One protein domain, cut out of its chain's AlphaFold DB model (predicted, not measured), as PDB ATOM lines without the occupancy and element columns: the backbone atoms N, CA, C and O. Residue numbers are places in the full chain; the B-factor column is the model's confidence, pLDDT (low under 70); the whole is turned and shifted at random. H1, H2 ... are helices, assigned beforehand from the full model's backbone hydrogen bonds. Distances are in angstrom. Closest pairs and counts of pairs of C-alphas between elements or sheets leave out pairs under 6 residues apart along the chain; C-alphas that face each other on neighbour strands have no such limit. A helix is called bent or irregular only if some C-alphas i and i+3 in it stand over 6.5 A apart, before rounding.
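AT A GLANCE: This is residues 320 to 403 of the 487 residues of an uncharacterized protein of Wickerhamiella sorbophila (UniProt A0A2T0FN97). Four helices, H3 to H6, make an up-and-down bundle, each running against the one before it, and H1 and H2 form an arch along the side of the bundle away from H6. H1 packs on the last residues of H3, while H2 comes to H4 with its last residues and leaves a gap to H3. The printed part has 84 residues with six named helices, H1 to H6 in chain order, and no named strand, an all-helix class. It is compact, with a radius of gyration of the C-alphas of 11.7 A, and rounded, spanning 31 by 29 by 19 A.

HOW THE PARTS SIT: H1, residues 320 to 328, meets H2, residues 331 to 340, only through their link. H1 touches H3, residues 346 to 359, at a steep tilt of 48 degrees; H3 touches H1 with residues 355 to 359 alone, and the closest C-alphas, those of Arg 324 and Thr 359, are 5.1 A apart. H2 and H3 are near each other, with 7 pairs of C-alphas within 10 A. H4, residues 361 to 370, is the hub, touching four helices. H2 only just touches it, with 3 pairs of C-alphas within 8 A, the closest those of Glu 340 and Thr 370 at 6.6 A. H3 and H4 form a helical hairpin at 36 degrees, only just steep, with C-alphas 357 and 364 closest at 5.4 A; H3 touches H4 with residues 353 to 357 alone. H5, residues 373 to 389, forms a hairpin with H4 at a shallow tilt of 11 degrees, C-alphas 368 and 376 being closest at 6.4 A. H5 also touches H3, running the same way at a steep tilt of 44 degrees, closest at C-alphas 354 and 386, 5.8 A. H6, residues 393 to 402, forms a hairpin with H5 at a shallow tilt of 27 degrees, closest at C-alphas 384 and 396, 4.8 A. H6 touches H4 too, closest at C-alphas 361 and 395, 6.2 A. H1 and H6 are apart. In H1, H3 and H6 every O i to N i+4 pair is within hydrogen-bond range; in H2 it is 4 of 6, in H4 5 of 6 and in H5 11 of 13.

IN THESE COORDINATES: H1 begins at C-alpha 320, (115.393, 105.962, 53.865). H2 is only just irregular, C-alphas 333 and 336 being 6.7 A apart. H3 is 19.9 A long and H4 15.1 A. H5, the longest at 24.3 A, is only just irregular, C-alphas 378 and 381 being 6.6 A apart, and has a kink of 31 degrees near residue 380. H6 ends at C-alpha 402, (103.494, 124.931, 69.312).

THE WHOLE: The two C-alphas farthest apart, those of Asp 321 and His 374, are 32.1 A apart. The printed part has no cut, and its five links between helices are tight. Mean pLDDT of the printed part is 80.7; residues 388, 396 to 397 and 400 to 403 are under 70.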
ATOM      1  N   ARG A 320     116.456 104.989  53.564       87.81
ATOM      2  CA  ARG A 320     115.393 105.962  53.865       87.81
ATOM      3  C   ARG A 320     114.191 105.881  52.924       87.81
ATOM      4  O   ARG A 320     113.069 106.055  53.390       87.81
ATOM      5  N   ASP A 321     114.414 105.599  51.644       88.44
ATOM      6  CA  ASP A 321     113.336 105.557  50.648       88.44
ATOM      7  C   ASP A 321     112.407 104.361  50.874       88.44
ATOM      8  O   ASP A 321     111.188 104.523  50.911       88.44
ATOM      9  N   LEU A 322     112.982 103.187  51.159       89.44
ATOM     10  CA  LEU A 322     112.219 102.002  51.554       89.44
ATOM     11  C   LEU A 322     111.464 102.247  52.861       89.44
ATOM     12  O   LEU A 322     110.272 101.964  52.946       89.44
ATOM     13  N   ALA A 323     112.117 102.844  53.863       88.50
ATOM     14  CA  ALA A 323     111.446 103.204  55.110       88.50
ATOM     15  C   ALA A 323     110.219 104.099  54.865       88.50
ATOM     16  O   ALA A 323     109.164 103.861  55.450       88.50
ATOM     17  N   ARG A 324     110.343 105.096  53.979       87.12
ATOM     18  CA  ARG A 324     109.243 105.995  53.612       87.12
ATOM     19  C   ARG A 324     108.104 105.245  52.926       87.12
ATOM     20  O   ARG A 324     106.955 105.456  53.300       87.12
ATOM     21  N   GLN A 325     108.409 104.357  51.982       88.69
ATOM     22  CA  GLN A 325     107.400 103.582  51.255       88.69
ATOM     23  C   GLN A 325     106.488 102.783  52.198       88.69
ATOM     24  O   GLN A 325     105.273 102.822  52.034       88.69
ATOM     25  N   TYR A 326     107.065 102.129  53.213       87.38
ATOM     26  CA  TYR A 326     106.312 101.336  54.195       87.38
ATOM     27  C   TYR A 326     105.419 102.159  55.127       87.38
ATOM     28  O   TYR A 326     104.459 101.625  55.672       87.38
ATOM     29  N   VAL A 327     105.747 103.431  55.365       86.19
ATOM     30  CA  VAL A 327     104.873 104.317  56.146       86.19
ATOM     31  C   VAL A 327     103.737 104.818  55.262       86.19
ATOM     32  O   VAL A 327     102.581 104.731  55.654       86.19
ATOM     33  N   TYR A 328     104.064 105.294  54.059       84.62
ATOM     34  CA  TYR A 328     103.127 105.969  53.163       84.62
ATOM     35  C   TYR A 328     102.036 105.083  52.586       84.62
ATOM     36  O   TYR A 328     100.910 105.551  52.440       84.62
ATOM     37  N   SER A 329     102.360 103.835  52.234       83.75
ATOM     38  CA  SER A 329     101.411 102.937  51.564       83.75
ATOM     39  C   SER A 329     100.096 102.800  52.327       83.75
ATOM     40  O   SER A 329      99.037 102.692  51.714       83.75
ATOM     41  N   ASP A 330     100.177 102.858  53.657       85.75
ATOM     42  CA  ASP A 330      99.054 102.631  54.561       85.75
ATOM     43  C   ASP A 330      98.735 103.852  55.439       85.75
ATOM     44  O   ASP A 330      97.912 103.764  56.350       85.75
ATOM     45  N   PHE A 331      99.391 104.995  55.213       87.56
ATOM     46  CA  PHE A 331      99.256 106.143  56.108       87.56
ATOM     47  C   PHE A 331      97.847 106.733  56.081       87.56
ATOM     48  O   PHE A 331      97.151 106.716  57.094       87.56
ATOM     49  N   ASP A 332      97.399 107.176  54.910       84.81
ATOM     50  CA  ASP A 332      96.089 107.815  54.756       84.81
ATOM     51  C   ASP A 332      94.935 106.812  54.887       84.81
ATOM     52  O   ASP A 332      93.831 107.161  55.297       84.81
ATOM     53  N   THR A 333      95.176 105.550  54.522       87.12
ATOM     54  CA  THR A 333      94.139 104.513  54.434       87.12
ATOM     55  C   THR A 333      93.938 103.740  55.733       87.12
ATOM     56  O   THR A 333      92.852 103.197  55.942       87.12
ATOM     57  N   TYR A 334      94.957 103.662  56.593       89.44
ATOM     58  CA  TYR A 334      94.905 102.899  57.839       89.44
ATOM     59  C   TYR A 334      95.327 103.728  59.055       89.44
ATOM     60  O   TYR A 334      94.565 103.823  60.014       89.44
ATOM     61  N   TRP A 335      96.506 104.355  59.029       88.94
ATOM     62  CA  TRP A 335      97.042 105.030  60.217       88.94
ATOM     63  C   TRP A 335      96.305 106.312  60.589       88.94
ATOM     64  O   TRP A 335      96.087 106.541  61.774       88.94
ATOM     65  N   MET A 336      95.903 107.125  59.610       88.00
ATOM     66  CA  MET A 336      95.157 108.356  59.870       88.00
ATOM     67  C   MET A 336      93.782 108.074  60.502       88.00
ATOM     68  O   MET A 336      93.518 108.622  61.571       88.00
ATOM     69  N   PRO A 337      92.948 107.152  59.969       88.75
ATOM     70  CA  PRO A 337      91.709 106.761  60.642       88.75
ATOM     71  C   PRO A 337      91.907 106.267  62.081       88.75
ATOM     72  O   PRO A 337      91.134 106.634  62.955       88.75
ATOM     73  N   GLU A 338      92.943 105.460  62.338       86.88
ATOM     74  CA  GLU A 338      93.235 104.911  63.673       86.88
ATOM     75  C   GLU A 338      93.716 105.982  64.672       86.88
ATOM     76  O   GLU A 338      93.501 105.852  65.880       86.88
ATOM     77  N   LEU A 339      94.370 107.042  64.180       86.00
ATOM     78  CA  LEU A 339      94.713 108.224  64.974       86.00
ATOM     79  C   LEU A 339      93.451 109.012  65.344       86.00
ATOM     80  O   LEU A 339      93.271 109.343  66.514       86.00
ATOM     81  N   GLU A 340      92.564 109.245  64.373       84.50
ATOM     82  CA  GLU A 340      91.304 109.976  64.566       84.50
ATOM     83  C   GLU A 340      90.319 109.248  65.498       84.50
ATOM     84  O   GLU A 340      89.560 109.897  66.218       84.50
ATOM     85  N   SER A 341      90.310 107.909  65.497       83.06
ATOM     86  CA  SER A 341      89.387 107.101  66.309       83.06
ATOM     87  C   SER A 341      89.848 106.828  67.742       83.06
ATOM     88  O   SER A 341      89.127 106.157  68.480       83.06
ATOM     89  N   ASP A 342      91.033 107.301  68.139       77.81
ATOM     90  CA  ASP A 342      91.639 107.057  69.459       77.81
ATOM     91  C   ASP A 342      91.731 105.566  69.857       77.81
ATOM     92  O   ASP A 342      91.671 105.180  71.023       77.81
ATOM     93  N   SER A 343      91.878 104.685  68.863       81.38
ATOM     94  CA  SER A 343      91.961 103.227  69.047       81.38
ATOM     95  C   SER A 343      93.398 102.719  69.200       81.38
ATOM     96  O   SER A 343      93.627 101.542  69.507       81.38
ATOM     97  N   LEU A 344      94.391 103.585  68.985       82.00
ATOM     98  CA  LEU A 344      95.803 103.221  69.036       82.00
ATOM     99  C   LEU A 344      96.296 103.069  70.473       82.00
ATOM    100  O   LEU A 344      96.308 104.007  71.262       82.00
ATOM    101  N   SER A 345      96.839 101.890  70.787       82.56
ATOM    102  CA  SER A 345      97.559 101.705  72.046       82.56
ATOM    103  C   SER A 345      98.791 102.627  72.114       82.56
ATOM    104  O   SER A 345      99.449 102.833  71.085       82.56
ATOM    105  N   PRO A 346      99.213 103.084  73.310       79.25
ATOM    106  CA  PRO A 346     100.382 103.961  73.465       79.25
ATOM    107  C   PRO A 346     101.658 103.414  72.805       79.25
ATOM    108  O   PRO A 346     102.435 104.141  72.189       79.25
ATOM    109  N   SER A 347     101.847 102.091  72.849       79.06
ATOM    110  CA  SER A 347     102.961 101.401  72.190       79.06
ATOM    111  C   SER A 347     102.925 101.488  70.657       79.06
ATOM    112  O   SER A 347     103.978 101.634  70.030       79.06
ATOM    113  N   ARG A 348     101.737 101.403  70.044       85.25
ATOM    114  CA  ARG A 348     101.545 101.521  68.591       85.25
ATOM    115  C   ARG A 348     101.705 102.967  68.148       85.25
ATOM    116  O   ARG A 348     102.459 103.211  67.208       85.25
ATOM    117  N   LEU A 349     101.103 103.899  68.888       84.81
ATOM    118  CA  LEU A 349     101.272 105.335  68.688       84.81
ATOM    119  C   LEU A 349     102.757 105.720  68.731       84.81
ATOM    120  O   LEU A 349     103.262 106.350  67.807       84.81
ATOM    121  N   SER A 350     103.501 105.244  69.733       82.81
ATOM    122  CA  SER A 350     104.935 105.520  69.858       82.81
ATOM    123  C   SER A 350     105.750 105.072  68.639       82.81
ATOM    124  O   SER A 350     106.607 105.802  68.133       82.81
ATOM    125  N   ILE A 351     105.467 103.870  68.134       86.00
ATOM    126  CA  ILE A 351     106.168 103.289  66.983       86.00
ATOM    127  C   ILE A 351     105.798 104.001  65.679       86.00
ATOM    128  O   ILE A 351     106.687 104.215  64.848       86.00
ATOM    129  N   LEU A 352     104.530 104.390  65.519       89.00
ATOM    130  CA  LEU A 352     104.051 105.181  64.389       89.00
ATOM    131  C   LEU A 352     104.717 106.556  64.372       89.00
ATOM    132  O   LEU A 352     105.379 106.890  63.395       89.00
ATOM    133  N   LEU A 353     104.642 107.312  65.471       87.44
ATOM    134  CA  LEU A 353     105.250 108.643  65.577       87.44
ATOM    135  C   LEU A 353     106.757 108.591  65.321       87.44
ATOM    136  O   LEU A 353     107.301 109.427  64.604       87.44
ATOM    137  N   ARG A 354     107.442 107.563  65.835       85.62
ATOM    138  CA  ARG A 354     108.858 107.340  65.536       85.62
ATOM    139  C   ARG A 354     109.113 107.131  64.041       85.62
ATOM    140  O   ARG A 354     110.058 107.718  63.516       85.62
ATOM    141  N   ALA A 355     108.301 106.311  63.373       85.38
ATOM    142  CA  ALA A 355     108.436 106.044  61.944       85.38
ATOM    143  C   ALA A 355     108.138 107.294  61.101       85.38
ATOM    144  O   ALA A 355     108.880 107.589  60.164       85.38
ATOM    145  N   VAL A 356     107.105 108.058  61.464       88.19
ATOM    146  CA  VAL A 356     106.716 109.303  60.788       88.19
ATOM    147  C   VAL A 356     107.811 110.355  60.938       88.19
ATOM    148  O   VAL A 356     108.306 110.857  59.937       88.19
ATOM    149  N   VAL A 357     108.293 110.622  62.156       85.44
ATOM    150  CA  VAL A 357     109.374 111.601  62.386       85.44
ATOM    151  C   VAL A 357     110.656 111.217  61.649       85.44
ATOM    152  O   VAL A 357     111.363 112.086  61.134       85.44
ATOM    153  N   ALA A 358     110.965 109.922  61.592       78.75
ATOM    154  CA  ALA A 358     112.102 109.426  60.835       78.75
ATOM    155  C   ALA A 358     111.932 109.724  59.337       78.75
ATOM    156  O   ALA A 358     112.770 110.383  58.733       78.75
ATOM    157  N   THR A 359     110.836 109.266  58.737       82.06
ATOM    158  CA  THR A 359     110.676 109.204  57.276       82.06
ATOM    159  C   THR A 359     110.166 110.498  56.643       82.06
ATOM    160  O   THR A 359     110.537 110.812  55.501       82.06
ATOM    161  N   GLN A 360     109.349 111.255  57.376       82.50
ATOM    162  CA  GLN A 360     108.745 112.499  56.930       82.50
ATOM    163  C   GLN A 360     108.448 113.466  58.092       82.50
ATOM    164  O   GLN A 360     107.374 113.451  58.694       82.50
ATOM    165  N   PRO A 361     109.371 114.400  58.346       78.50
ATOM    166  CA  PRO A 361     109.241 115.377  59.421       78.50
ATOM    167  C   PRO A 361     108.006 116.285  59.299       78.50
ATOM    168  O   PRO A 361     107.420 116.637  60.317       78.50
ATOM    169  N   SER A 362     107.579 116.648  58.082       81.75
ATOM    170  CA  SER A 362     106.403 117.514  57.892       81.75
ATOM    171  C   SER A 362     105.109 116.843  58.357       81.75
ATOM    172  O   SER A 362     104.350 117.441  59.108       81.75
ATOM    173  N   LEU A 363     104.930 115.565  58.016       84.12
ATOM    174  CA  LEU A 363     103.760 114.777  58.404       84.12
ATOM    175  C   LEU A 363     103.662 114.589  59.920       84.12
ATOM    176  O   LEU A 363     102.573 114.465  60.461       84.12
ATOM    177  N   ALA A 364     104.794 114.599  60.630       84.06
ATOM    178  CA  ALA A 364     104.796 114.500  62.088       84.06
ATOM    179  C   ALA A 364     104.072 115.681  62.756       84.06
ATOM    180  O   ALA A 364     103.487 115.507  63.824       84.06
ATOM    181  N   LEU A 365     104.112 116.867  62.138       80.00
ATOM    182  CA  LEU A 365     103.404 118.048  62.628       80.00
ATOM    183  C   LEU A 365     101.911 117.974  62.316       80.00
ATOM    184  O   LEU A 365     101.108 118.307  63.181       80.00
ATOM    185  N   ASP A 366     101.554 117.473  61.134       82.94
ATOM    186  CA  ASP A 366     100.155 117.251  60.758       82.94
ATOM    187  C   ASP A 366      99.506 116.220  61.697       82.94
ATOM    188  O   ASP A 366      98.441 116.470  62.251       82.94
ATOM    189  N   VAL A 367     100.206 115.115  61.990       84.19
ATOM    190  CA  VAL A 367      99.757 114.112  62.973       84.19
ATOM    191  C   VAL A 367      99.567 114.726  64.349       84.19
ATOM    192  O   VAL A 367      98.571 114.461  65.007       84.19
ATOM    193  N   ALA A 368     100.507 115.556  64.801       81.62
ATOM    194  CA  ALA A 368     100.383 116.242  66.082       81.62
ATOM    195  C   ALA A 368      99.090 117.070  66.182       81.62
ATOM    196  O   ALA A 368      98.513 117.143  67.262       81.62
ATOM    197  N   GLN A 369      98.626 117.662  65.079       80.94
ATOM    198  CA  GLN A 369      97.392 118.452  65.041       80.94
ATOM    199  C   GLN A 369      96.121 117.596  65.018       80.94
ATOM    200  O   GLN A 369      95.065 118.081  65.418       80.94
ATOM    201  N   THR A 370      96.201 116.343  64.560       81.81
ATOM    202  CA  THR A 370      95.052 115.424  64.504       81.81
ATOM    203  C   THR A 370      94.821 114.654  65.804       81.81
ATOM    204  O   THR A 370      93.768 114.046  65.969       81.81
ATOM    205  N   LEU A 371      95.793 114.651  66.721       82.88
ATOM    206  CA  LEU A 371      95.673 113.961  68.005       82.88
ATOM    207  C   LEU A 371      94.685 114.673  68.933       82.88
ATOM    208  O   LEU A 371      94.651 115.903  69.009       82.88
ATOM    209  N   THR A 372      93.928 113.893  69.705       79.12
ATOM    210  CA  THR A 372      93.135 114.437  70.817       79.12
ATOM    211  C   THR A 372      94.057 115.067  71.866       79.12
ATOM    212  O   THR A 372      95.234 114.726  71.940       79.12
ATOM    213  N   GLU A 373      93.548 115.961  72.721       75.19
ATOM    214  CA  GLU A 373      94.374 116.619  73.750       75.19
ATOM    215  C   GLU A 373      95.126 115.598  74.625       75.19
ATOM    216  O   GLU A 373      96.329 115.731  74.846       75.19
ATOM    217  N   HIS A 374      94.457 114.514  75.030       73.81
ATOM    218  CA  HIS A 374      95.066 113.441  75.815       73.81
ATOM    219  C   HIS A 374      96.175 112.697  75.051       73.81
ATOM    220  O   HIS A 374      97.277 112.510  75.573       73.81
ATOM    221  N   GLN A 375      95.922 112.308  73.798       77.06
ATOM    222  CA  GLN A 375      96.933 111.656  72.965       77.06
ATOM    223  C   GLN A 375      98.101 112.586  72.648       77.06
ATOM    224  O   GLN A 375      99.246 112.141  72.605       77.06
ATOM    225  N   TYR A 376      97.823 113.870  72.424       78.88
ATOM    226  CA  TYR A 376      98.813 114.886  72.103       78.88
ATOM    227  C   TYR A 376      99.806 115.062  73.251       78.88
ATOM    228  O   TYR A 376     101.012 115.085  73.011       78.88
ATOM    229  N   ILE A 377      99.324 115.076  74.497       72.25
ATOM    230  CA  ILE A 377     100.171 115.115  75.696       72.25
ATOM    231  C   ILE A 377     101.110 113.896  75.745       72.25
ATOM    232  O   ILE A 377     102.318 114.054  75.927       72.25
ATOM    233  N   CYS A 378     100.590 112.688  75.509       71.88
ATOM    234  CA  CYS A 378     101.393 111.458  75.465       71.88
ATOM    235  C   CYS A 378     102.382 111.437  74.279       71.88
ATOM    236  O   CYS A 378     103.513 110.956  74.389       71.88
ATOM    237  N   ALA A 379     101.972 111.969  73.129       78.94
ATOM    238  CA  ALA A 379     102.750 111.994  71.896       78.94
ATOM    239  C   ALA A 379     103.852 113.059  71.894       78.94
ATOM    240  O   ALA A 379     104.860 112.877  71.214       78.94
ATOM    241  N   LEU A 380     103.683 114.147  72.645       78.75
ATOM    242  CA  LEU A 380     104.569 115.313  72.676       78.75
ATOM    243  C   LEU A 380     106.020 114.932  72.984       78.75
ATOM    244  O   LEU A 380     106.937 115.262  72.225       78.75
ATOM    245  N   TYR A 381     106.222 114.166  74.057       73.56
ATOM    246  CA  TYR A 381     107.543 113.668  74.435       73.56
ATOM    247  C   TYR A 381     108.123 112.734  73.367       73.56
ATOM    248  O   TYR A 381     109.289 112.857  72.990       73.56
ATOM    249  N   ILE A 382     107.301 111.827  72.833       78.44
ATOM    250  CA  ILE A 382     107.712 110.846  71.825       78.44
ATOM    251  C   ILE A 382     108.157 111.551  70.541       78.44
ATOM    252  O   ILE A 382     109.226 111.243  70.008       78.44
ATOM    253  N   LEU A 383     107.354 112.489  70.041       81.50
ATOM    254  CA  LEU A 383     107.634 113.276  68.846       81.50
ATOM    255  C   LEU A 383     108.941 114.040  69.006       81.50
ATOM    256  O   LEU A 383     109.825 113.937  68.156       81.50
ATOM    257  N   TRP A 384     109.096 114.746  70.124       78.94
ATOM    258  CA  TRP A 384     110.293 115.524  70.383       78.94
ATOM    259  C   TRP A 384     111.548 114.649  70.534       78.94
ATOM    260  O   TRP A 384     112.546 114.874  69.845       78.94
ATOM    261  N   ALA A 385     111.504 113.610  71.375       72.50
ATOM    262  CA  ALA A 385     112.651 112.738  71.631       72.50
ATOM    263  C   ALA A 385     113.121 112.024  70.354       72.50
ATOM    264  O   ALA A 385     114.326 111.929  70.084       72.50
ATOM    265  N   ASN A 386     112.182 111.560  69.523       76.69
ATOM    266  CA  ASN A 386     112.519 110.971  68.230       76.69
ATOM    267  C   ASN A 386     113.021 112.029  67.239       76.69
ATOM    268  O   ASN A 386     113.982 111.754  66.522       76.69
ATOM    269  N   ALA A 387     112.467 113.244  67.238       76.38
ATOM    270  CA  ALA A 387     112.947 114.327  66.383       76.38
ATOM    271  C   ALA A 387     114.398 114.695  66.713       76.38
ATOM    272  O   ALA A 387     115.222 114.805  65.806       76.38
ATOM    273  N   VAL A 388     114.760 114.771  67.994       69.25
ATOM    274  CA  VAL A 388     116.154 114.969  68.421       69.25
ATOM    275  C   VAL A 388     117.037 113.794  68.011       69.25
ATOM    276  O   VAL A 388     118.106 114.002  67.435       69.25
ATOM    277  N   THR A 389     116.585 112.560  68.248       74.19
ATOM    278  CA  THR A 389     117.331 111.341  67.884       74.19
ATOM    279  C   THR A 389     117.642 111.295  66.387       74.19
ATOM    280  O   THR A 389     118.745 110.923  65.986       74.19
ATOM    281  N   PHE A 390     116.693 111.718  65.552       72.94
ATOM    282  CA  PHE A 390     116.843 111.770  64.100       72.94
ATOM    283  C   PHE A 390     117.393 113.103  63.578       72.94
ATOM    284  O   PHE A 390     117.488 113.278  62.365       72.94
ATOM    285  N   LYS A 391     117.803 114.021  64.467       76.62
ATOM    286  CA  LYS A 391     118.322 115.361  64.138       76.62
ATOM    287  C   LYS A 391     117.346 116.222  63.313       76.62
ATOM    288  O   LYS A 391     117.770 117.112  62.579       76.62
ATOM    289  N   GLN A 392     116.045 115.989  63.457       77.06
ATOM    290  CA  GLN A 392     114.955 116.749  62.841       77.06
ATOM    291  C   GLN A 392     114.598 117.975  63.691       77.06
ATOM    292  O   GLN A 392     113.517 118.070  64.274       77.06
ATOM    293  N   TRP A 393     115.531 118.928  63.788       75.50
ATOM    294  CA  TRP A 393     115.407 120.086  64.684       75.50
ATOM    295  C   TRP A 393     114.185 120.962  64.408       75.50
ATOM    296  O   TRP A 393     113.642 121.546  65.338       75.50
ATOM    297  N   GLN A 394     113.724 121.029  63.158       76.12
ATOM    298  CA  GLN A 394     112.520 121.779  62.790       76.12
ATOM    299  C   GLN A 394     111.273 121.215  63.480       76.12
ATOM    300  O   GLN A 394     110.514 121.975  64.071       76.12
ATOM    301  N   VAL A 395     111.111 119.888  63.487       74.00
ATOM    302  CA  VAL A 395     110.002 119.210  64.179       74.00
ATOM    303  C   VAL A 395     110.163 119.328  65.684       74.00
ATOM    304  O   VAL A 395     109.211 119.674  66.371       74.00
ATOM    305  N   ALA A 396     111.377 119.109  66.198       69.44
ATOM    306  CA  ALA A 396     111.652 119.250  67.625       69.44
ATOM    307  C   ALA A 396     111.287 120.657  68.133       69.44
ATOM    308  O   ALA A 396     110.641 120.797  69.169       69.44
ATOM    309  N   ASN A 397     111.653 121.696  67.381       69.56
ATOM    310  CA  ASN A 397     111.300 123.069  67.711       69.56
ATOM    311  C   ASN A 397     109.790 123.291  67.575       69.56
ATOM    312  O   ASN A 397     109.176 123.762  68.522       69.56
ATOM    313  N   ALA A 398     109.168 122.926  66.455       73.12
ATOM    314  CA  ALA A 398     107.736 123.143  66.245       73.12
ATOM    315  C   ALA A 398     106.862 122.462  67.315       73.12
ATOM    316  O   ALA A 398     105.895 123.059  67.774       73.12
ATOM    317  N   VAL A 399     107.244 121.273  67.788       73.12
ATOM    318  CA  VAL A 399     106.559 120.574  68.888       73.12
ATOM    319  C   VAL A 399     106.691 121.340  70.212       73.12
ATOM    320  O   VAL A 399     105.704 121.515  70.917       73.12
ATOM    321  N   ILE A 400     107.881 121.863  70.540       67.50
ATOM    322  CA  ILE A 400     108.098 122.652  71.769       67.50
ATOM    323  C   ILE A 400     107.428 124.032  71.698       67.50
ATOM    324  O   ILE A 400     106.889 124.520  72.689       67.50
ATOM    325  N   TYR A 401     107.522 124.714  70.558       67.31
ATOM    326  CA  TYR A 401     107.008 126.074  70.384       67.31
ATOM    327  C   TYR A 401     105.508 126.121  70.095       67.31
ATOM    328  O   TYR A 401     104.885 127.133  70.397       67.31
ATOM    329  N   GLY A 402     104.929 125.042  69.564       67.50
ATOM    330  CA  GLY A 402     103.494 124.931  69.312       67.50
ATOM    331  C   GLY A 402     102.669 124.504  70.529       67.50
ATOM    332  O   GLY A 402     101.476 124.784  70.572       67.50
ATOM    333  N   ALA A 403     103.277 123.850  71.524       66.62
ATOM    334  CA  ALA A 403     102.567 123.398  72.714       66.62
ATOM    335  C   ALA A 403     102.413 124.519  73.756       66.62
ATOM    336  O   ALA A 403     103.346 125.283  74.024       66.62
TER     337      ALA A 403